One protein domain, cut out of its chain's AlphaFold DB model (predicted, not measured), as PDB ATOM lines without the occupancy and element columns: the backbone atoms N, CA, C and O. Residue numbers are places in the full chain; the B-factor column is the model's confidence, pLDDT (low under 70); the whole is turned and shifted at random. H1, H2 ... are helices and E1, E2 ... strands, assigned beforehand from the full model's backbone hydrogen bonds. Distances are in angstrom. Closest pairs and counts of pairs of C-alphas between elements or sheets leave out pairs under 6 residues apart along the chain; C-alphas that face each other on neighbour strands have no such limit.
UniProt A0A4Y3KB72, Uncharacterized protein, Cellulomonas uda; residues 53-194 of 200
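What this domain is: This is residues 53 to 194 of the 200 residues of an uncharacterized protein of Cellulomonas uda (UniProt A0A4Y3KB72). A single twisted sheet of six antiparallel strands makes a wall, with one long helix, H1, covering one face. The last residues, 187 to 194, run back across the opposite face, while the short helices H2 and H3 lie at one end of the sheet and H4 beside H1. The longest axis runs along the strands, from the loop of residues 121 to 132 at one end to H2 at the other. The printed part has 142 residues with four named helices and six named strands, in the order E1 H1 E2 E3 E4 E5 H2 H3 H4 E6, the sheet's order is E1 E5 E4 E3 E2 E6, and the class is mixed, helices and strands. The whole is compact, with a radius of gyration of the C-alphas of 15.3 A and spans of 48 by 32 by 24 A.

Where its parts are: E1, residues 56 to 63, starts with C-alpha 56 at (303.440, 184.108, 220.839) and is 22.7 A long. H1, residues 67 to 80, is the longest helix, 19.9 A from C-alpha 67 at (286.412, 177.585, 206.499) to C-alpha 80. E2, residues 84 to 91, measures 21.2 A and bends by 53 degrees at residue 87. E3, residues 97 to 106, measures 27.9 A. E4, residues 109 to 120, is the longest strand, 33.7 A. E5, residues 133 to 142, measures 29.5 A. Then come three short helices: H2, residues 145 to 149, H3, residues 156 to 159, and H4, residues 170 to 173. E6, residues 182 to 186, spans 13.7 A and ends with C-alpha 186 at (295.236, 194.826, 201.857).

How they stand to each other: E1 is an edge strand and antiparallel to E5, at 166 degrees between directions, with N 59 and O 138 at 2.9 A. E5 and E4 form a hairpin, with N 137 and O 116 at 2.8 A. E4 and E3 form a hairpin at 155 degrees, with N 111 and O 103 at 2.7 A. E3 and E2 form a hairpin too, with N 98 and O 89 at 2.9 A. E2 E3 E4 E5 are a meander, each strand the antiparallel neighbour of the one before. E6, the other edge strand, is antiparallel to E2 at 168 degrees, with N 88 and O 185 at 3.0 A. H1 is on the sheet, making two layers, a helix on one face of a sheet; its closest C-alphas to E4 are those of Pro 67 and Gly 117, 4.6 A apart. H1 touches H4 with residues 68 to 72 alone, the closest C-alphas being those of Trp 68 and Leu 173, at 5.4 A. H4 only grazes the sheet with residues 171 to 173, H3 with 157 to 159, and H2 with 145 to 149; the C-alphas of Val 109 in E4 and Val 148 in H2 are their closest, 6.5 A apart. H1 is apart from H2 and from H3. In H1 and H2 every O i to N i+4 pair is within hydrogen-bond range; H3 and H4 are too short for such a pair, and of O i to N i+3 pairs H3 has 1 of 1 within range and H4 0 of 1.

The domain as a whole: The C-alphas farthest apart are those of Ser 130 and Ser 149, 48.2 A, while the first and last printed C-alphas, of Ala 53 and Val 194, are 5.9 A apart. The printed part has no cut. The link from E4 to E5, residues 121 to 132, is long. The mean pLDDT of the printed part is 84.1, and residue 53 and residues 92 to 94, 163 to 166, 177 to 181 and 193 to 194 of the model are under 70.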
ATOM      1  N   ALA A  53     313.678 185.032 221.252       67.69
ATOM      2  CA  ALA A  53     312.369 184.451 220.972       67.69
ATOM      3  C   ALA A  53     311.269 185.525 220.991       67.69
ATOM      4  O   ALA A  53     311.281 186.404 221.859       67.69
ATOM      5  N   ARG A  54     310.298 185.450 220.072       79.25
ATOM      6  CA  ARG A  54     309.129 186.341 220.087       79.25
ATOM      7  C   ARG A  54     308.030 185.774 220.990       79.25
ATOM      8  O   ARG A  54     307.749 184.580 220.900       79.25
ATOM      9  N   PRO A  55     307.380 186.610 221.818       85.00
ATOM     10  CA  PRO A  55     306.166 186.218 222.522       85.00
ATOM     11  C   PRO A  55     305.076 185.821 221.525       85.00
ATOM     12  O   PRO A  55     304.770 186.591 220.605       85.00
ATOM     13  N   ARG A  56     304.493 184.632 221.711       88.19
ATOM     14  CA  ARG A  56     303.440 184.108 220.839       88.19
ATOM     15  C   ARG A  56     302.267 183.549 221.625       88.19
ATOM     16  O   ARG A  56     302.437 183.044 222.733       88.19
ATOM     17  N   ALA A  57     301.093 183.612 221.018       89.88
ATOM     18  CA  ALA A  57     299.911 182.905 221.481       89.88
ATOM     19  C   ALA A  57     299.267 182.186 220.297       89.88
ATOM     20  O   ALA A  57     299.110 182.788 219.236       89.88
ATOM     21  N   SER A  58     298.901 180.918 220.453       91.44
ATOM     22  CA  SER A  58     298.243 180.154 219.396       91.44
ATOM     23  C   SER A  58     297.023 179.412 219.920       91.44
ATOM     24  O   SER A  58     297.013 178.905 221.038       91.44
ATOM     25  N   ALA A  59     295.979 179.353 219.102       92.38
ATOM     26  CA  ALA A  59     294.781 178.573 219.368       92.38
ATOM     27  C   ALA A  59     294.417 177.786 218.110       92.38
ATOM     28  O   ALA A  59     294.515 178.304 216.998       92.38
ATOM     29  N   ARG A  60     293.986 176.539 218.278       93.69
ATOM     30  CA  ARG A  60     293.505 175.684 217.189       93.69
ATOM     31  C   ARG A  60     292.208 175.030 217.631       93.69
ATOM     32  O   ARG A  60     292.141 174.495 218.733       93.69
ATOM     33  N   SER A  61     291.182 175.092 216.791       92.06
ATOM     34  CA  SER A  61     289.861 174.551 217.111       92.06
ATOM     35  C   SER A  61     289.190 173.931 215.892       92.06
ATOM     36  O   SER A  61     289.288 174.452 214.779       92.06
ATOM     37  N   ASP A  62     288.486 172.826 216.117       91.44
ATOM     38  CA  ASP A  62     287.619 172.223 215.111       91.44
ATOM     39  C   ASP A  62     286.345 173.059 214.949       91.44
ATOM     40  O   ASP A  62     285.776 173.565 215.921       91.44
ATOM     41  N   SER A  63     285.861 173.180 213.714       89.31
ATOM     42  CA  SER A  63     284.637 173.904 213.394       89.31
ATOM     43  C   SER A  63     283.671 173.043 212.581       89.31
ATOM     44  O   SER A  63     284.076 172.412 211.605       89.31
ATOM     45  N   PRO A  64     282.365 173.058 212.909       86.19
ATOM     46  CA  PRO A  64     281.342 172.415 212.088       86.19
ATOM     47  C   PRO A  64     280.952 173.249 210.853       86.19
ATOM     48  O   PRO A  64     280.055 172.860 210.108       86.19
ATOM     49  N   HIS A  65     281.547 174.429 210.671       88.31
ATOM     50  CA  HIS A  65     281.227 175.356 209.590       88.31
ATOM     51  C   HIS A  65     282.276 175.306 208.486       88.31
ATOM     52  O   HIS A  65     283.401 174.887 208.723       88.31
ATOM     53  N   GLU A  66     281.930 175.786 207.291       88.12
ATOM     54  CA  GLU A  66     282.907 175.950 206.217       88.12
ATOM     55  C   GLU A  66     284.023 176.937 206.621       88.12
ATOM     56  O   GLU A  66     283.750 177.880 207.381       88.12
ATOM     57  N   PRO A  67     285.249 176.800 206.075       88.75
ATOM     58  CA  PRO A  67     286.412 177.585 206.499       88.75
ATOM     59  C   PRO A  67     286.172 179.095 206.569       88.75
ATOM     60  O   PRO A  67     286.494 179.730 207.568       88.75
ATOM     61  N   TRP A  68     285.527 179.685 205.559       87.44
ATOM     62  CA  TRP A  68     285.243 181.124 205.529       87.44
ATOM     63  C   TRP A  68     284.265 181.585 206.618       87.44
ATOM     64  O   TRP A  68     284.434 182.680 207.151       87.44
ATOM     65  N   ARG A  69     283.262 180.771 206.985       88.62
ATOM     66  CA  ARG A  69     282.338 181.097 208.087       88.62
ATOM     67  C   ARG A  69     283.042 180.991 209.424       88.62
ATOM     68  O   ARG A  69     282.854 181.849 210.282       88.62
ATOM     69  N   ALA A  70     283.839 179.940 209.588       90.50
ATOM     70  CA  ALA A  70     284.591 179.695 210.804       90.50
ATOM     71  C   ALA A  70     285.613 180.823 211.051       90.50
ATOM     72  O   ALA A  70     285.636 181.410 212.133       90.50
ATOM     73  N   VAL A  71     286.351 181.228 210.009       92.62
ATOM     74  CA  VAL A  71     287.235 182.405 210.042       92.62
ATOM     75  C   VAL A  71     286.448 183.689 210.270       92.62
ATOM     76  O   VAL A  71     286.850 184.499 211.096       92.62
ATOM     77  N   GLY A  72     285.306 183.877 209.602       91.69
ATOM     78  CA  GLY A  72     284.436 185.037 209.813       91.69
ATOM     79  C   GLY A  72     284.012 185.214 211.271       91.69
ATOM     80  O   GLY A  72     284.050 186.328 211.793       91.69
ATOM     81  N   ALA A  73     283.674 184.119 211.953       91.62
ATOM     82  CA  ALA A  73     283.335 184.140 213.370       91.62
ATOM     83  C   ALA A  73     284.532 184.529 214.255       91.62
ATOM     84  O   ALA A  73     284.370 185.346 215.164       91.62
ATOM     85  N   GLU A  74     285.727 183.985 213.990       94.06
ATOM     86  CA  GLU A  74     286.932 184.350 214.745       94.06
ATOM     87  C   GLU A  74     287.376 185.788 214.498       94.06
ATOM     88  O   GLU A  74     287.679 186.513 215.442       94.06
ATOM     89  N   VAL A  75     287.355 186.241 213.247       93.31
ATOM     90  CA  VAL A  75     287.668 187.629 212.896       93.31
ATOM     91  C   VAL A  75     286.665 188.580 213.550       93.31
ATOM     92  O   VAL A  75     287.067 189.606 214.089       93.31
ATOM     93  N   GLY A  76     285.378 188.223 213.592       92.38
ATOM     94  CA  GLY A  76     284.367 188.986 214.324       92.38
ATOM     95  C   GLY A  76     284.685 189.120 215.819       92.38
ATOM     96  O   GLY A  76     284.557 190.212 216.377       92.38
ATOM     97  N   ARG A  77     285.162 188.045 216.464       93.38
ATOM     98  CA  ARG A  77     285.639 188.086 217.859       93.38
ATOM     99  C   ARG A  77     286.888 188.948 218.020       93.38
ATOM    100  O   ARG A  77     286.936 189.767 218.933       93.38
ATOM    101  N   ALA A  78     287.863 188.802 217.128       93.69
ATOM    102  CA  ALA A  78     289.096 189.583 217.145       93.69
ATOM    103  C   ALA A  78     288.805 191.087 217.030       93.69
ATOM    104  O   ALA A  78     289.302 191.882 217.829       93.69
ATOM    105  N   VAL A  79     287.935 191.475 216.090       92.69
ATOM    106  CA  VAL A  79     287.499 192.865 215.897       92.69
ATOM    107  C   VAL A  79     286.771 193.395 217.129       92.69
ATOM    108  O   VAL A  79     287.075 194.495 217.586       92.69
ATOM    109  N   ALA A  80     285.869 192.611 217.724       92.75
ATOM    110  CA  ALA A  80     285.216 192.987 218.980       92.75
ATOM    111  C   ALA A  80     286.217 193.155 220.141       92.75
ATOM    112  O   ALA A  80     286.003 193.983 221.025       92.75
ATOM    113  N   ALA A  81     287.328 192.413 220.119       92.31
ATOM    114  CA  ALA A  81     288.438 192.565 221.054       92.31
ATOM    115  C   ALA A  81     289.388 193.730 220.704       92.31
ATOM    116  O   ALA A  81     290.322 193.980 221.466       92.31
ATOM    117  N   GLY A  82     289.166 194.452 219.599       92.25
ATOM    118  CA  GLY A  82     289.940 195.629 219.187       92.25
ATOM    119  C   GLY A  82     291.071 195.358 218.190       92.25
ATOM    120  O   GLY A  82     291.928 196.220 218.007       92.25
ATOM    121  N   TRP A  83     291.115 194.181 217.566       93.25
ATOM    122  CA  TRP A  83     292.043 193.899 216.468       93.25
ATOM    123  C   TRP A  83     291.545 194.496 215.155       93.25
ATOM    124  O   TRP A  83     290.349 194.452 214.869       93.25
ATOM    125  N   VAL A  84     292.459 195.005 214.326       92.75
ATOM    126  CA  VAL A  84     292.088 195.583 213.028       92.75
ATOM    127  C   VAL A  84     292.560 194.694 211.876       92.75
ATOM    128  O   VAL A  84     293.760 194.433 211.781       92.75
ATOM    129  N   PRO A  85     291.659 194.235 210.986       92.44
ATOM    130  CA  PRO A  85     292.031 193.487 209.790       92.44
ATOM    131  C   PRO A  85     292.801 194.365 208.801       92.44
ATOM    132  O   PRO A  85     292.349 195.454 208.448       92.44
ATOM    133  N   VAL A  86     293.940 193.871 208.317       91.94
ATOM    134  CA  VAL A  86     294.816 194.589 207.365       91.94
ATOM    135  C   VAL A  86     295.148 193.783 206.116       91.94
ATOM    136  O   VAL A  86     295.610 194.350 205.122       91.94
ATOM    137  N   TYR A  87     294.856 192.484 206.134       91.06
ATOM    138  CA  TYR A  87     294.949 191.620 204.969       91.06
ATOM    139  C   TYR A  87     293.900 190.516 205.007       91.06
ATOM    140  O   TYR A  87     293.594 189.985 206.072       91.06
ATOM    141  N   ALA A  88     293.401 190.127 203.839       90.75
ATOM    142  CA  ALA A  88     292.603 188.922 203.679       90.75
ATOM    143  C   ALA A  88     292.955 188.220 202.368       90.75
ATOM    144  O   ALA A  88     293.133 188.876 201.344       90.75
ATOM    145  N   GLN A  89     293.022 186.893 202.407       88.94
ATOM    146  CA  GLN A  89     293.199 185.999 201.272       88.94
ATOM    147  C   GLN A  89     292.139 184.902 201.350       88.94
ATOM    148  O   GLN A  89     292.148 184.097 202.276       88.94
ATOM    149  N   CYS A  90     291.244 184.852 200.367       83.56
ATOM    150  CA  CYS A  90     290.204 183.831 200.285       83.56
ATOM    151  C   CYS A  90     290.350 183.035 198.989       83.56
ATOM    152  O   CYS A  90     290.369 183.615 197.898       83.56
ATOM    153  N   ALA A  91     290.413 181.711 199.109       74.12
ATOM    154  CA  ALA A  91     290.263 180.777 198.004       74.12
ATOM    155  C   ALA A  91     288.867 180.139 198.119       74.12
ATOM    156  O   ALA A  91     288.605 179.335 199.004       74.12
ATOM    157  N   GLY A  92     287.924 180.580 197.281       69.44
ATOM    158  CA  GLY A  92     286.600 179.956 197.170       69.44
ATOM    159  C   GLY A  92     285.762 179.848 198.460       69.44
ATOM    160  O   GLY A  92     286.042 180.449 199.492       69.44
ATOM    161  N   ARG A  93     284.658 179.090 198.379       66.44
ATOM    162  CA  ARG A  93     283.716 178.856 199.497       66.44
ATOM    163  C   ARG A  93     284.082 177.664 200.386       66.44
ATOM    164  O   ARG A  93     283.426 177.455 201.399       66.44
ATOM    165  N   GLN A  94     285.029 176.828 199.982       68.06
ATOM    166  CA  GLN A  94     285.351 175.578 200.682       68.06
ATOM    167  C   GLN A  94     286.858 175.342 200.798       68.06
ATOM    168  O   GLN A  94     287.255 174.304 201.320       68.06
ATOM    169  N   ASP A  95     287.679 176.281 200.321       74.56
ATOM    170  CA  ASP A  95     289.132 176.160 200.395       74.56
ATOM    171  C   ASP A  95     289.650 176.942 201.614       74.56
ATOM    172  O   ASP A  95     288.910 177.213 202.565       74.56
ATOM    173  N   SER A  96     290.936 177.282 201.612       80.06
ATOM    174  CA  SER A  96     291.549 178.006 202.713       80.06
ATOM    175  C   SER A  96     291.206 179.497 202.708       80.06
ATOM    176  O   SER A  96     291.098 180.161 201.669       80.06
ATOM    177  N   VAL A  97     291.072 180.040 203.914       89.56
ATOM    178  CA  VAL A  97     290.935 181.473 204.160       89.56
ATOM    179  C   VAL A  97     291.998 181.896 205.151       89.56
ATOM    180  O   VAL A  97     292.188 181.232 206.163       89.56
ATOM    181  N   ARG A  98     292.658 183.017 204.877       92.81
ATOM    182  CA  ARG A  98     293.617 183.656 205.775       92.81
ATOM    183  C   ARG A  98     293.256 185.123 205.959       92.81
ATOM    184  O   ARG A  98     293.017 185.824 204.979       92.81
ATOM    185  N   VAL A  99     293.267 185.599 207.196       93.50
ATOM    186  CA  VAL A  99     293.094 187.014 207.539       93.50
ATOM    187  C   VAL A  99     294.206 187.423 208.494       93.50
ATOM    188  O   VAL A  99     294.365 186.796 209.540       93.50
ATOM    189  N   ASP A 100     294.945 188.480 208.149       94.31
ATOM    190  CA  ASP A 100     295.937 189.065 209.051       94.31
ATOM    191  C   ASP A 100     295.341 190.314 209.708       94.31
ATOM    192  O   ASP A 100     294.730 191.168 209.052       94.31
ATOM    193  N   LEU A 101     295.548 190.427 211.014       94.25
ATOM    194  CA  LEU A 101     295.118 191.539 211.844       94.25
ATOM    195  C   LEU A 101     296.307 192.123 212.599       94.25
ATOM    196  O   LEU A 101     297.300 191.444 212.855       94.25
ATOM    197  N   VAL A 102     296.181 193.379 213.006       94.12
ATOM    198  CA  VAL A 102     297.184 194.066 213.821       94.12
ATOM    199  C   VAL A 102     296.543 194.730 215.026       94.12
ATOM    200  O   VAL A 102     295.375 195.127 214.995       94.12
ATOM    201  N   ARG A 103     297.328 194.845 216.096       92.75
ATOM    202  CA  ARG A 103     296.962 195.544 217.326       92.75
ATOM    203  C   ARG A 103     298.214 195.857 218.141       92.75
ATOM    204  O   ARG A 103     299.189 195.120 218.070       92.75
ATOM    205  N   GLU A 104     298.179 196.896 218.967       91.94
ATOM    206  CA  GLU A 104     299.131 197.037 220.075       91.94
ATOM    207  C   GLU A 104     298.681 196.214 221.292       91.94
ATOM    208  O   GLU A 104     297.585 196.405 221.825       91.94
ATOM    209  N   VAL A 105     299.524 195.273 221.717       90.56
ATOM    210  CA  VAL A 105     299.242 194.382 222.863       90.56
ATOM    211  C   VAL A 105     299.774 194.950 224.173       90.56
ATOM    212  O   VAL A 105     299.266 194.638 225.244       90.56
ATOM    213  N   HIS A 106     300.761 195.832 224.070       88.38
ATOM    214  CA  HIS A 106     301.274 196.684 225.128       88.38
ATOM    215  C   HIS A 106     301.624 198.041 224.506       88.38
ATOM    216  O   HIS A 106     301.800 198.111 223.288       88.38
ATOM    217  N   GLU A 107     301.724 199.105 225.304       85.94
ATOM    218  CA  GLU A 107     302.023 200.454 224.803       85.94
ATOM    219  C   GLU A 107     303.286 200.451 223.923       85.94
ATOM    220  O   GLU A 107     304.378 200.109 224.383       85.94
ATOM    221  N   GLY A 108     303.124 200.774 222.633       85.62
ATOM    222  CA  GLY A 108     304.216 200.804 221.660       85.62
ATOM    223  C   GLY A 108     304.721 199.436 221.179       85.62
ATOM    224  O   GLY A 108     305.660 199.395 220.384       85.62
ATOM    225  N   VAL A 109     304.116 198.323 221.609       89.06
ATOM    226  CA  VAL A 109     304.455 196.962 221.157       89.06
ATOM    227  C   VAL A 109     303.378 196.460 220.192       89.06
ATOM    228  O   VAL A 109     302.332 195.962 220.632       89.06
ATOM    229  N   PRO A 110     303.606 196.557 218.870       91.31
ATOM    230  CA  PRO A 110     302.683 196.016 217.893       91.31
ATOM    231  C   PRO A 110     302.731 194.488 217.901       91.31
ATOM    232  O   PRO A 110     303.777 193.872 218.103       91.31
ATOM    233  N   ALA A 111     301.596 193.875 217.615       92.31
ATOM    234  CA  ALA A 111     301.451 192.455 217.369       92.31
ATOM    235  C   ALA A 111     300.638 192.223 216.101       92.31
ATOM    236  O   ALA A 111     299.826 193.052 215.678       92.31
ATOM    237  N   THR A 112     300.862 191.056 215.519       93.69
ATOM    238  CA  THR A 112     300.159 190.567 214.344       93.69
ATOM    239  C   THR A 112     299.428 189.289 214.701       93.69
ATOM    240  O   THR A 112     300.025 188.416 215.327       93.69
ATOM    241  N   ALA A 113     298.175 189.161 214.283       94.81
ATOM    242  CA  ALA A 113     297.410 187.929 214.389       94.81
ATOM    243  C   ALA A 113     297.111 187.389 212.991       94.81
ATOM    244  O   ALA A 113     296.707 188.153 212.120       94.81
ATOM    245  N   THR A 114     297.275 186.089 212.781       95.31
ATOM    246  CA  THR A 114     296.865 185.391 211.560       95.31
ATOM    247  C   THR A 114     295.753 184.421 211.919       95.31
ATOM    248  O   THR A 114     295.955 183.540 212.751       95.31
ATOM    249  N   VAL A 115     294.583 184.582 211.306       95.25
ATOM    250  CA  VAL A 115     293.458 183.650 211.422       95.25
ATOM    251  C   VAL A 115     293.372 182.864 210.125       95.25
ATOM    252  O   VAL A 115     293.110 183.442 209.070       95.25
ATOM    253  N   THR A 116     293.575 181.555 210.209       94.06
ATOM    254  CA  THR A 116     293.504 180.640 209.072       94.06
ATOM    255  C   THR A 116     292.378 179.642 209.286       94.06
ATOM    256  O   THR A 116     292.278 179.044 210.351       94.06
ATOM    257  N   GLY A 117     291.545 179.449 208.273       92.81
ATOM    258  CA  GLY A 117     290.591 178.352 208.192       92.81
ATOM    259  C   GLY A 117     290.994 177.436 207.057       92.81
ATOM    260  O   GLY A 117     291.195 177.905 205.937       92.81
ATOM    261  N   GLU A 118     291.096 176.148 207.334       90.44
ATOM    262  CA  GLU A 118     291.453 175.122 206.359       90.44
ATOM    263  C   GLU A 118     290.628 173.859 206.597       90.44
ATOM    264  O   GLU A 118     290.133 173.625 207.698       90.44
ATOM    265  N   VAL A 119     290.470 173.046 205.556       89.75
ATOM    266  CA  VAL A 119     289.937 171.691 205.702       89.75
ATOM    267  C   VAL A 119     291.116 170.739 205.816       89.75
ATOM    268  O   VAL A 119     291.997 170.755 204.955       89.75
ATOM    269  N   VAL A 120     291.112 169.897 206.844       88.75
ATOM    270  CA  VAL A 120     292.148 168.888 207.071       88.75
ATOM    271  C   VAL A 120     291.562 167.485 207.195       88.75
ATOM    272  O   VAL A 120     290.399 167.318 207.556       88.75
ATOM    273  N   ASP A 121     292.357 166.471 206.865       89.38
ATOM    274  CA  ASP A 121     292.027 165.066 207.107       89.38
ATOM    275  C   ASP A 121     292.292 164.655 208.570       89.38
ATOM    276  O   ASP A 121     292.703 165.458 209.411       89.38
ATOM    277  N   GLU A 122     292.082 163.372 208.883       85.75
ATOM    278  CA  GLU A 122     292.333 162.799 210.214       85.75
ATOM    279  C   GLU A 122     293.798 162.928 210.681       85.75
ATOM    280  O   GLU A 122     294.078 162.814 211.874       85.75
ATOM    281  N   LEU A 123     294.739 163.164 209.759       86.31
ATOM    282  CA  LEU A 123     296.163 163.366 210.038       86.31
ATOM    283  C   LEU A 123     296.536 164.854 210.141       86.31
ATOM    284  O   LEU A 123     297.703 165.175 210.369       86.31
ATOM    285  N   GLY A 124     295.569 165.761 209.981       81.94
ATOM    286  CA  GLY A 124     295.795 167.202 209.976       81.94
ATOM    287  C   GLY A 124     296.387 167.732 208.667       81.94
ATOM    288  O   GLY A 124     296.878 168.860 208.650       81.94
ATOM    289  N   LEU A 125     296.371 166.949 207.583       84.31
ATOM    290  CA  LEU A 125     296.871 167.363 206.271       84.31
ATOM    291  C   LEU A 125     295.759 168.026 205.447       84.31
ATOM    292  O   LEU A 125     294.603 167.635 205.587       84.31
ATOM    293  N   PRO A 126     296.073 168.982 204.551       83.56
ATOM    294  CA  PRO A 126     295.064 169.644 203.727       83.56
ATOM    295  C   PRO A 126     294.202 168.653 202.929       83.56
ATOM    296  O   PRO A 126     294.727 167.825 202.183       83.56
ATOM    297  N   ALA A 127     292.880 168.779 203.043       83.19
ATOM    298  CA  ALA A 127     291.905 167.870 202.444       83.19
ATOM    299  C   ALA A 127     290.782 168.614 201.708       83.19
ATOM    300  O   ALA A 127     290.646 169.836 201.780       83.19
ATOM    301  N   ARG A 128     289.955 167.868 200.969       80.75
ATOM    302  CA  ARG A 128     288.698 168.389 200.411       80.75
ATOM    303  C   ARG A 128     287.609 168.333 201.472       80.75
ATOM    304  O   ARG A 128     287.604 167.423 202.290       80.75
ATOM    305  N   LEU A 129     286.629 169.237 201.399       76.00
ATOM    306  CA  LEU A 129     285.520 169.282 202.364       76.00
ATOM    307  C   LEU A 129     284.739 167.962 202.475       76.00
ATOM    308  O   LEU A 129     284.240 167.642 203.545       76.00
ATOM    309  N   SER A 130     284.634 167.186 201.391       81.25
ATOM    310  CA  SER A 130     283.967 165.876 201.419       81.25
ATOM    311  C   SER A 130     284.699 164.825 202.257       81.25
ATOM    312  O   SER A 130     284.080 163.838 202.646       81.25
ATOM    313  N   ASP A 131     285.989 165.040 202.515       82.94
ATOM    314  CA  ASP A 131     286.924 164.033 203.014       82.94
ATOM    315  C   ASP A 131     287.595 164.472 204.335       82.94
ATOM    316  O   ASP A 131     288.477 163.773 204.828       82.94
ATOM    317  N   GLY A 132     287.212 165.625 204.902       85.06
ATOM    318  CA  GLY A 132     287.895 166.232 206.049       85.06
ATOM    319  C   GLY A 132     287.012 167.116 206.934       85.06
ATOM    320  O   GLY A 132     285.825 167.316 206.671       85.06
ATOM    321  N   SER A 133     287.605 167.653 207.998       90.19
ATOM    322  CA  SER A 133     286.985 168.592 208.940       90.19
ATOM    323  C   SER A 133     287.571 169.993 208.782       90.19
ATOM    324  O   SER A 133     288.725 170.168 208.396       90.19
ATOM    325  N   THR A 134     286.770 171.020 209.070       91.81
ATOM    326  CA  THR A 134     287.279 172.396 209.086       91.81
ATOM    327  C   THR A 134     287.982 172.662 210.406       91.81
ATOM    328  O   THR A 134     287.407 172.448 211.471       91.81
ATOM    329  N   VAL A 135     289.194 173.198 210.327       93.19
ATOM    330  CA  VAL A 135     289.969 173.655 211.474       93.19
ATOM    331  C   VAL A 135     290.274 175.133 211.318       93.19
ATOM    332  O   VAL A 135     290.675 175.595 210.249       93.19
ATOM    333  N   VAL A 136     290.098 175.874 212.409       94.44
ATOM    334  CA  VAL A 136     290.528 177.264 212.511       94.44
ATOM    335  C   VAL A 136     291.741 177.339 213.417       94.44
ATOM    336  O   VAL A 136     291.705 176.885 214.561       94.44
ATOM    337  N   SER A 137     292.812 177.925 212.896       94.25
ATOM    338  CA  SER A 137     294.036 178.215 213.634       94.25
ATOM    339  C   SER A 137     294.207 179.724 213.745       94.25
ATOM    340  O   SER A 137     294.067 180.447 212.758       94.25
ATOM    341  N   VAL A 138     294.512 180.197 214.944       95.06
ATOM    342  CA  VAL A 138     294.875 181.581 215.222       95.06
ATOM    343  C   VAL A 138     296.295 181.599 215.752       95.06
ATOM    344  O   VAL A 138     296.603 180.895 216.710       95.06
ATOM    345  N   GLU A 139     297.142 182.432 215.163       93.94
ATOM    346  CA  GLU A 139     298.508 182.659 215.623       93.94
ATOM    347  C   GLU A 139     298.731 184.148 215.853       93.94
ATOM    348  O   GLU A 139     298.589 184.953 214.936       93.94
ATOM    349  N   VAL A 140     299.096 184.517 217.075       93.50
ATOM    350  CA  VAL A 140     299.467 185.875 217.462       93.50
ATOM    351  C   VAL A 140     300.959 185.924 217.728       93.50
ATOM    352  O   VAL A 140     301.484 185.136 218.513       93.50
ATOM    353  N   VAL A 141     301.632 186.892 217.117       91.31
ATOM    354  CA  VAL A 141     303.059 187.154 217.300       91.31
ATOM    355  C   VAL A 141     303.234 188.614 217.685       91.31
ATOM    356  O   VAL A 141     302.811 189.506 216.948       91.31
ATOM    357  N   ALA A 142     303.858 188.871 218.832       90.19
ATOM    358  CA  ALA A 142     304.221 190.222 219.242       90.19
ATOM    359  C   ALA A 142     305.599 190.623 218.692       90.19
ATOM    360  O   ALA A 142     306.502 189.793 218.519       90.19
ATOM    361  N   ALA A 143     305.779 191.915 218.420       86.31
ATOM    362  CA  ALA A 143     307.087 192.466 218.110       86.31
ATOM    363  C   ALA A 143     308.024 192.291 219.309       86.31
ATOM    364  O   ALA A 143     307.628 192.477 220.460       86.31
ATOM    365  N   ALA A 144     309.281 191.950 219.039       78.81
ATOM    366  CA  ALA A 144     310.291 191.976 220.077       78.81
ATOM    367  C   ALA A 144     310.752 193.432 220.297       78.81
ATOM    368  O   ALA A 144     310.693 194.234 219.356       78.81
ATOM    369  N   PRO A 145     311.255 193.797 221.492       73.38
ATOM    370  CA  PRO A 145     311.660 195.175 221.800       73.38
ATOM    371  C   PRO A 145     312.616 195.813 220.768       73.38
ATOM    372  O   PRO A 145     312.527 197.008 220.474       73.38
ATOM    373  N   GLN A 146     313.501 195.022 220.152       71.12
ATOM    374  CA  GLN A 146     314.407 195.503 219.106       71.12
ATOM    375  C   GLN A 146     313.707 195.878 217.790       71.12
ATOM    376  O   GLN A 146     314.169 196.794 217.116       71.12
ATOM    377  N   ASP A 147     312.599 195.226 217.428       77.12
ATOM    378  CA  ASP A 147     311.866 195.557 216.194       77.12
ATOM    379  C   ASP A 147     311.041 196.830 216.369       77.12
ATOM    380  O   ASP A 147     310.821 197.579 215.424       77.12
ATOM    381  N   VAL A 148     310.601 197.097 217.601       78.62
ATOM    382  CA  VAL A 148     309.978 198.377 217.954       78.62
ATOM    383  C   VAL A 148     310.984 199.515 217.774       78.62
ATOM    384  O   VAL A 148     310.643 200.581 217.257       78.62
ATOM    385  N   SER A 149     312.238 199.265 218.162       77.31
ATOM    386  CA  SER A 149     313.337 200.228 218.050       77.31
ATOM    387  C   SER A 149     313.799 200.431 216.601       77.31
ATOM    388  O   SER A 149     314.111 201.557 216.212       77.31
ATOM    389  N   ASP A 150     313.809 199.373 215.787       80.00
ATOM    390  CA  ASP A 150     314.075 199.434 214.347       80.00
ATOM    391  C   ASP A 150     312.804 199.143 213.547       80.00
ATOM    392  O   ASP A 150     312.554 198.023 213.091       80.00
ATOM    393  N   ARG A 151     312.012 200.202 213.325       76.25
ATOM    394  CA  ARG A 151     310.740 200.111 212.600       76.25
ATOM    395  C   ARG A 151     310.868 199.438 211.239       76.25
ATOM    396  O   ARG A 151     309.854 198.945 210.770       76.25
ATOM    397  N   ALA A 152     312.034 199.400 210.585       82.00
ATOM    398  CA  ALA A 152     312.194 198.730 209.290       82.00
ATOM    399  C   ALA A 152     311.961 197.210 209.356       82.00
ATOM    400  O   ALA A 152     311.649 196.605 208.331       82.00
ATOM    401  N   LEU A 153     312.064 196.614 210.548       77.56
ATOM    402  CA  LEU A 153     311.805 195.196 210.804       77.56
ATOM    403  C   LEU A 153     310.311 194.872 210.964       77.56
ATOM    404  O   LEU A 153     309.936 193.701 211.018       77.56
ATOM    405  N   LEU A 154     309.447 195.891 211.025       85.19
ATOM    406  CA  LEU A 154     308.004 195.719 211.164       85.19
ATOM    407  C   LEU A 154     307.312 195.596 209.790       85.19
ATOM    408  O   LEU A 154     307.718 196.253 208.820       85.19
ATOM    409  N   PRO A 155     306.212 194.824 209.689       84.62
ATOM    410  CA  PRO A 155     305.401 194.763 208.479       84.62
ATOM    411  C   PRO A 155     304.921 196.151 208.044       84.62
ATOM    412  O   PRO A 155     304.682 197.032 208.871       84.62
ATOM    413  N   ALA A 156     304.743 196.362 206.737       85.44
ATOM    414  CA  ALA A 156     304.342 197.667 206.206       85.44
ATOM    415  C   ALA A 156     303.020 198.177 206.809       85.44
ATOM    416  O   ALA A 156     302.940 199.358 207.133       85.44
ATOM    417  N   ALA A 157     302.051 197.286 207.044       84.25
ATOM    418  CA  ALA A 157     300.781 197.615 207.698       84.25
ATOM    419  C   ALA A 157     300.948 198.138 209.138       84.25
ATOM    420  O   ALA A 157     300.144 198.933 209.604       84.25
ATOM    421  N   VAL A 158     302.009 197.730 209.841       86.50
ATOM    422  CA  VAL A 158     302.338 198.250 211.177       86.50
ATOM    423  C   VAL A 158     303.088 199.580 211.056       86.50
ATOM    424  O   VAL A 158     302.787 200.534 211.766       86.50
ATOM    425  N   ARG A 159     304.048 199.680 210.124       86.88
ATOM    426  CA  ARG A 159     304.878 200.886 209.930       86.88
ATOM    427  C   ARG A 159     304.090 202.095 209.434       86.88
ATOM    428  O   ARG A 159     304.374 203.211 209.861       86.88
ATOM    429  N   ALA A 160     303.172 201.876 208.496       80.06
ATOM    430  CA  ALA A 160     302.361 202.925 207.882       80.06
ATOM    431  C   ALA A 160     301.181 203.357 208.766       80.06
ATOM    432  O   ALA A 160     300.516 204.338 208.446       80.06
ATOM    433  N   GLY A 161     300.951 202.649 209.875       70.19
ATOM    434  CA  GLY A 161     299.715 202.731 210.633       70.19
ATOM    435  C   GLY A 161     298.619 201.877 210.003       70.19
ATOM    436  O   GLY A 161     298.653 201.545 208.815       70.19
ATOM    437  N   VAL A 162     297.649 201.508 210.836       70.31
ATOM    438  CA  VAL A 162     296.439 200.823 210.389       70.31
ATOM    439  C   VAL A 162     295.734 201.722 209.368       70.31
ATOM    440  O   VAL A 162     295.500 202.888 209.687       70.31
ATOM    441  N   PRO A 163     295.425 201.235 208.154       66.62
ATOM    442  CA  PRO A 163     294.726 202.044 207.165       66.62
ATOM    443  C   PRO A 163     293.364 202.498 207.706       66.62
ATOM    444  O   PRO A 163     292.649 201.714 208.329       66.62
ATOM    445  N   ASP A 164     293.006 203.758 207.435       64.12
ATOM    446  CA  ASP A 164     291.714 204.339 207.840       64.12
ATOM    447  C   ASP A 164     290.526 203.618 207.179       64.12
ATOM    448  O   ASP A 164     289.419 203.586 207.720       64.12
ATOM    449  N   GLU A 165     290.762 203.021 206.008       63.44
ATOM    450  CA  GLU A 165     289.804 202.154 205.334       63.44
ATOM    451  C   GLU A 165     290.044 200.691 205.746       63.44
ATOM    452  O   GLU A 165     291.099 200.125 205.431       63.44
ATOM    453  N   PRO A 166     289.085 200.049 206.439       65.06
ATOM    454  CA  PRO A 166     289.208 198.649 206.807       65.06
ATOM    455  C   PRO A 166     289.212 197.765 205.558       65.06
ATOM    456  O   PRO A 166     288.534 198.052 204.569       65.06
ATOM    457  N   VAL A 167     289.945 196.651 205.618       78.31
ATOM    458  CA  VAL A 167     289.917 195.633 204.559       78.31
ATOM    459  C   VAL A 167     288.477 195.194 204.303       78.31
ATOM    460  O   VAL A 167     287.763 194.834 205.240       78.31
ATOM    461  N   ASP A 168     288.058 195.190 203.034       74.19
ATOM    462  CA  ASP A 168     286.748 194.666 202.640       74.19
ATOM    463  C   ASP A 168     286.702 193.147 202.846       74.19
ATOM    464  O   ASP A 168     287.042 192.338 201.978       74.19
ATOM    465  N   LEU A 169     286.267 192.765 204.041       77.69
ATOM    466  CA  LEU A 169     286.025 191.386 204.420       77.69
ATOM    467  C   LEU A 169     284.671 190.877 203.922       77.69
ATOM    468  O   LEU A 169     284.462 189.666 203.929       77.69
ATOM    469  N   ALA A 170     283.748 191.737 203.475       74.25
ATOM    470  CA  ALA A 170     282.400 191.306 203.101       74.25
ATOM    471  C   ALA A 170     282.445 190.385 201.873       74.25
ATOM    472  O   ALA A 170     281.879 189.290 201.882       74.25
ATOM    473  N   GLY A 171     283.227 190.755 200.855       70.44
ATOM    474  CA  GLY A 171     283.446 189.910 199.677       70.44
ATOM    475  C   GLY A 171     284.269 188.635 199.933       70.44
ATOM    476  O   GLY A 171     284.308 187.764 199.064       70.44
ATOM    477  N   CYS A 172     284.937 188.532 201.086       74.62
ATOM    478  CA  CYS A 172     285.816 187.414 201.454       74.62
ATOM    479  C   CYS A 172     285.110 186.431 202.409       74.62
ATOM    480  O   CYS A 172     285.186 185.220 202.232       74.62
ATOM    481  N   LEU A 173     284.384 186.959 203.401       80.06
ATOM    482  CA  LEU A 173     283.816 186.227 204.538       80.06
ATOM    483  C   LEU A 173     282.276 186.200 204.546       80.06
ATOM    484  O   LEU A 173     281.697 185.587 205.436       80.06
ATOM    485  N   THR A 174     281.596 186.866 203.601       75.50
ATOM    486  CA  THR A 174     280.118 186.843 203.495       75.50
ATOM    487  C   THR A 174     279.630 186.173 202.211       75.50
ATOM    488  O   THR A 174     278.704 185.367 202.267       75.50
ATOM    489  N   ASP A 175     280.260 186.455 201.064       71.69
ATOM    490  CA  ASP A 175     279.933 185.807 199.784       71.69
ATOM    491  C   ASP A 175     281.204 185.461 198.980       71.69
ATOM    492  O   ASP A 175     281.594 186.198 198.067       71.69
ATOM    493  N   PRO A 176     281.907 184.365 199.337       70.31
ATOM    494  CA  PRO A 176     283.141 183.991 198.661       70.31
ATOM    495  C   PRO A 176     282.868 183.625 197.194       70.31
ATOM    496  O   PRO A 176     281.817 183.037 196.893       70.31
ATOM    497  N   PRO A 177     283.811 183.911 196.272       65.50
ATOM    498  CA  PRO A 177     283.631 183.638 194.853       65.50
ATOM    499  C   PRO A 177     283.366 182.148 194.606       65.50
ATOM    500  O   PRO A 177     283.996 181.268 195.196       65.50
ATOM    501  N   ALA A 178     282.441 181.856 193.693       62.66
ATOM    502  CA  ALA A 178     282.232 180.495 193.224       62.66
ATOM    503  C   ALA A 178     283.449 180.045 192.391       62.66
ATOM    504  O   ALA A 178     283.799 180.698 191.411       62.66
ATOM    505  N   GLY A 179     284.077 178.922 192.762       56.28
ATOM    506  CA  GLY A 179     285.023 178.216 191.886       56.28
ATOM    507  C   GLY A 179     286.517 178.529 192.046       56.28
ATOM    508  O   GLY A 179     287.207 178.652 191.041       56.28
ATOM    509  N   GLY A 180     287.040 178.626 193.273       60.28
ATOM    510  CA  GLY A 180     288.493 178.583 193.531       60.28
ATOM    511  C   GLY A 180     289.301 179.803 193.063       60.28
ATOM    512  O   GLY A 180     290.529 179.791 193.124       60.28
ATOM    513  N   ALA A 181     288.645 180.871 192.598       68.88
ATOM    514  CA  ALA A 181     289.321 182.120 192.265       68.88
ATOM    515  C   ALA A 181     289.868 182.774 193.543       68.88
ATOM    516  O   ALA A 181     289.103 183.144 194.437       68.88
ATOM    517  N   LEU A 182     291.192 182.918 193.614       74.06
ATOM    518  CA  LEU A 182     291.872 183.567 194.728       74.06
ATOM    519  C   LEU A 182     291.558 185.070 194.734       74.06
ATOM    520  O   LEU A 182     291.778 185.756 193.735       74.06
ATOM    521  N   ARG A 183     291.083 185.588 195.868       79.56
ATOM    522  CA  ARG A 183     290.915 187.029 196.111       79.56
ATOM    523  C   ARG A 183     291.799 187.452 197.269       79.56
ATOM    524  O   ARG A 183     291.850 186.762 198.283       79.56
ATOM    525  N   TRP A 184     292.455 188.596 197.121       83.81
ATOM    526  CA  TRP A 184     293.219 189.222 198.190       83.81
ATOM    527  C   TRP A 184     292.865 190.700 198.323       83.81
ATOM    528  O   TRP A 184     292.514 191.356 197.340       83.81
ATOM    529  N   ALA A 185     292.976 191.221 199.539       83.06
ATOM    530  CA  ALA A 185     292.803 192.632 199.851       83.06
ATOM    531  C   ALA A 185     293.790 193.047 200.948       83.06
ATOM    532  O   ALA A 185     294.056 192.270 201.863       83.06
ATOM    533  N   GLY A 186     294.314 194.271 200.863       84.94
ATOM    534  CA  GLY A 186     295.236 194.826 201.857       84.94
ATOM    535  C   GLY A 186     296.690 194.362 201.710       84.94
ATOM    536  O   GLY A 186     297.111 193.912 200.644       84.94
ATOM    537  N   THR A 187     297.474 194.510 202.781       86.12
ATOM    538  CA  THR A 187     298.909 194.170 202.815       86.12
ATOM    539  C   THR A 187     299.176 193.141 203.908       86.12
ATOM    540  O   THR A 187     298.872 193.441 205.064       86.12
ATOM    541  N   PRO A 188     299.773 191.974 203.586       87.69
ATOM    542  CA  PRO A 188     300.103 190.960 204.580       87.69
ATOM    543  C   PRO A 188     300.888 191.547 205.748       87.69
ATOM    544  O   PRO A 188     301.810 192.350 205.565       87.69
ATOM    545  N   ALA A 189     300.526 191.123 206.950       86.44
ATOM    546  CA  ALA A 189     301.066 191.671 208.177       86.44
ATOM    547  C   ALA A 189     301.440 190.540 209.122       86.44
ATOM    548  O   ALA A 189     300.924 190.468 210.221       86.44
ATOM    549  N   ALA A 190     302.341 189.659 208.691       85.69
ATOM    550  CA  ALA A 190     302.907 188.634 209.554       85.69
ATOM    551  C   ALA A 190     304.283 189.080 210.050       85.69
ATOM    552  O   ALA A 190     305.188 189.336 209.249       85.69
ATOM    553  N   LEU A 191     304.449 189.159 211.368       83.06
ATOM    554  CA  LEU A 191     305.783 189.147 211.950       83.06
ATOM    555  C   LEU A 191     306.397 187.754 211.755       83.06
ATOM    556  O   LEU A 191     305.677 186.754 211.825       83.06
ATOM    557  N   PRO A 192     307.715 187.655 211.518       75.88
ATOM    558  CA  PRO A 192     308.381 186.362 211.521       75.88
ATOM    559  C   PRO A 192     308.122 185.654 212.852       75.88
ATOM    560  O   PRO A 192     308.175 186.297 213.894       75.88
ATOM    561  N   ALA A 193     307.889 184.342 212.837       69.44
ATOM    562  CA  ALA A 193     307.684 183.571 214.067       69.44
ATOM    563  C   ALA A 193     308.925 183.571 214.990       69.44
ATOM    564  O   ALA A 193     308.813 183.336 216.190       69.44
ATOM    565  N   VAL A 194     310.102 183.882 214.436       67.94
ATOM    566  CA  VAL A 194     311.394 183.943 215.133       67.94
ATOM    567  C   VAL A 194     311.911 185.391 215.147       67.94
ATOM    568  O   VAL A 194     311.644 186.170 214.230       67.94
TER     569      VAL A 194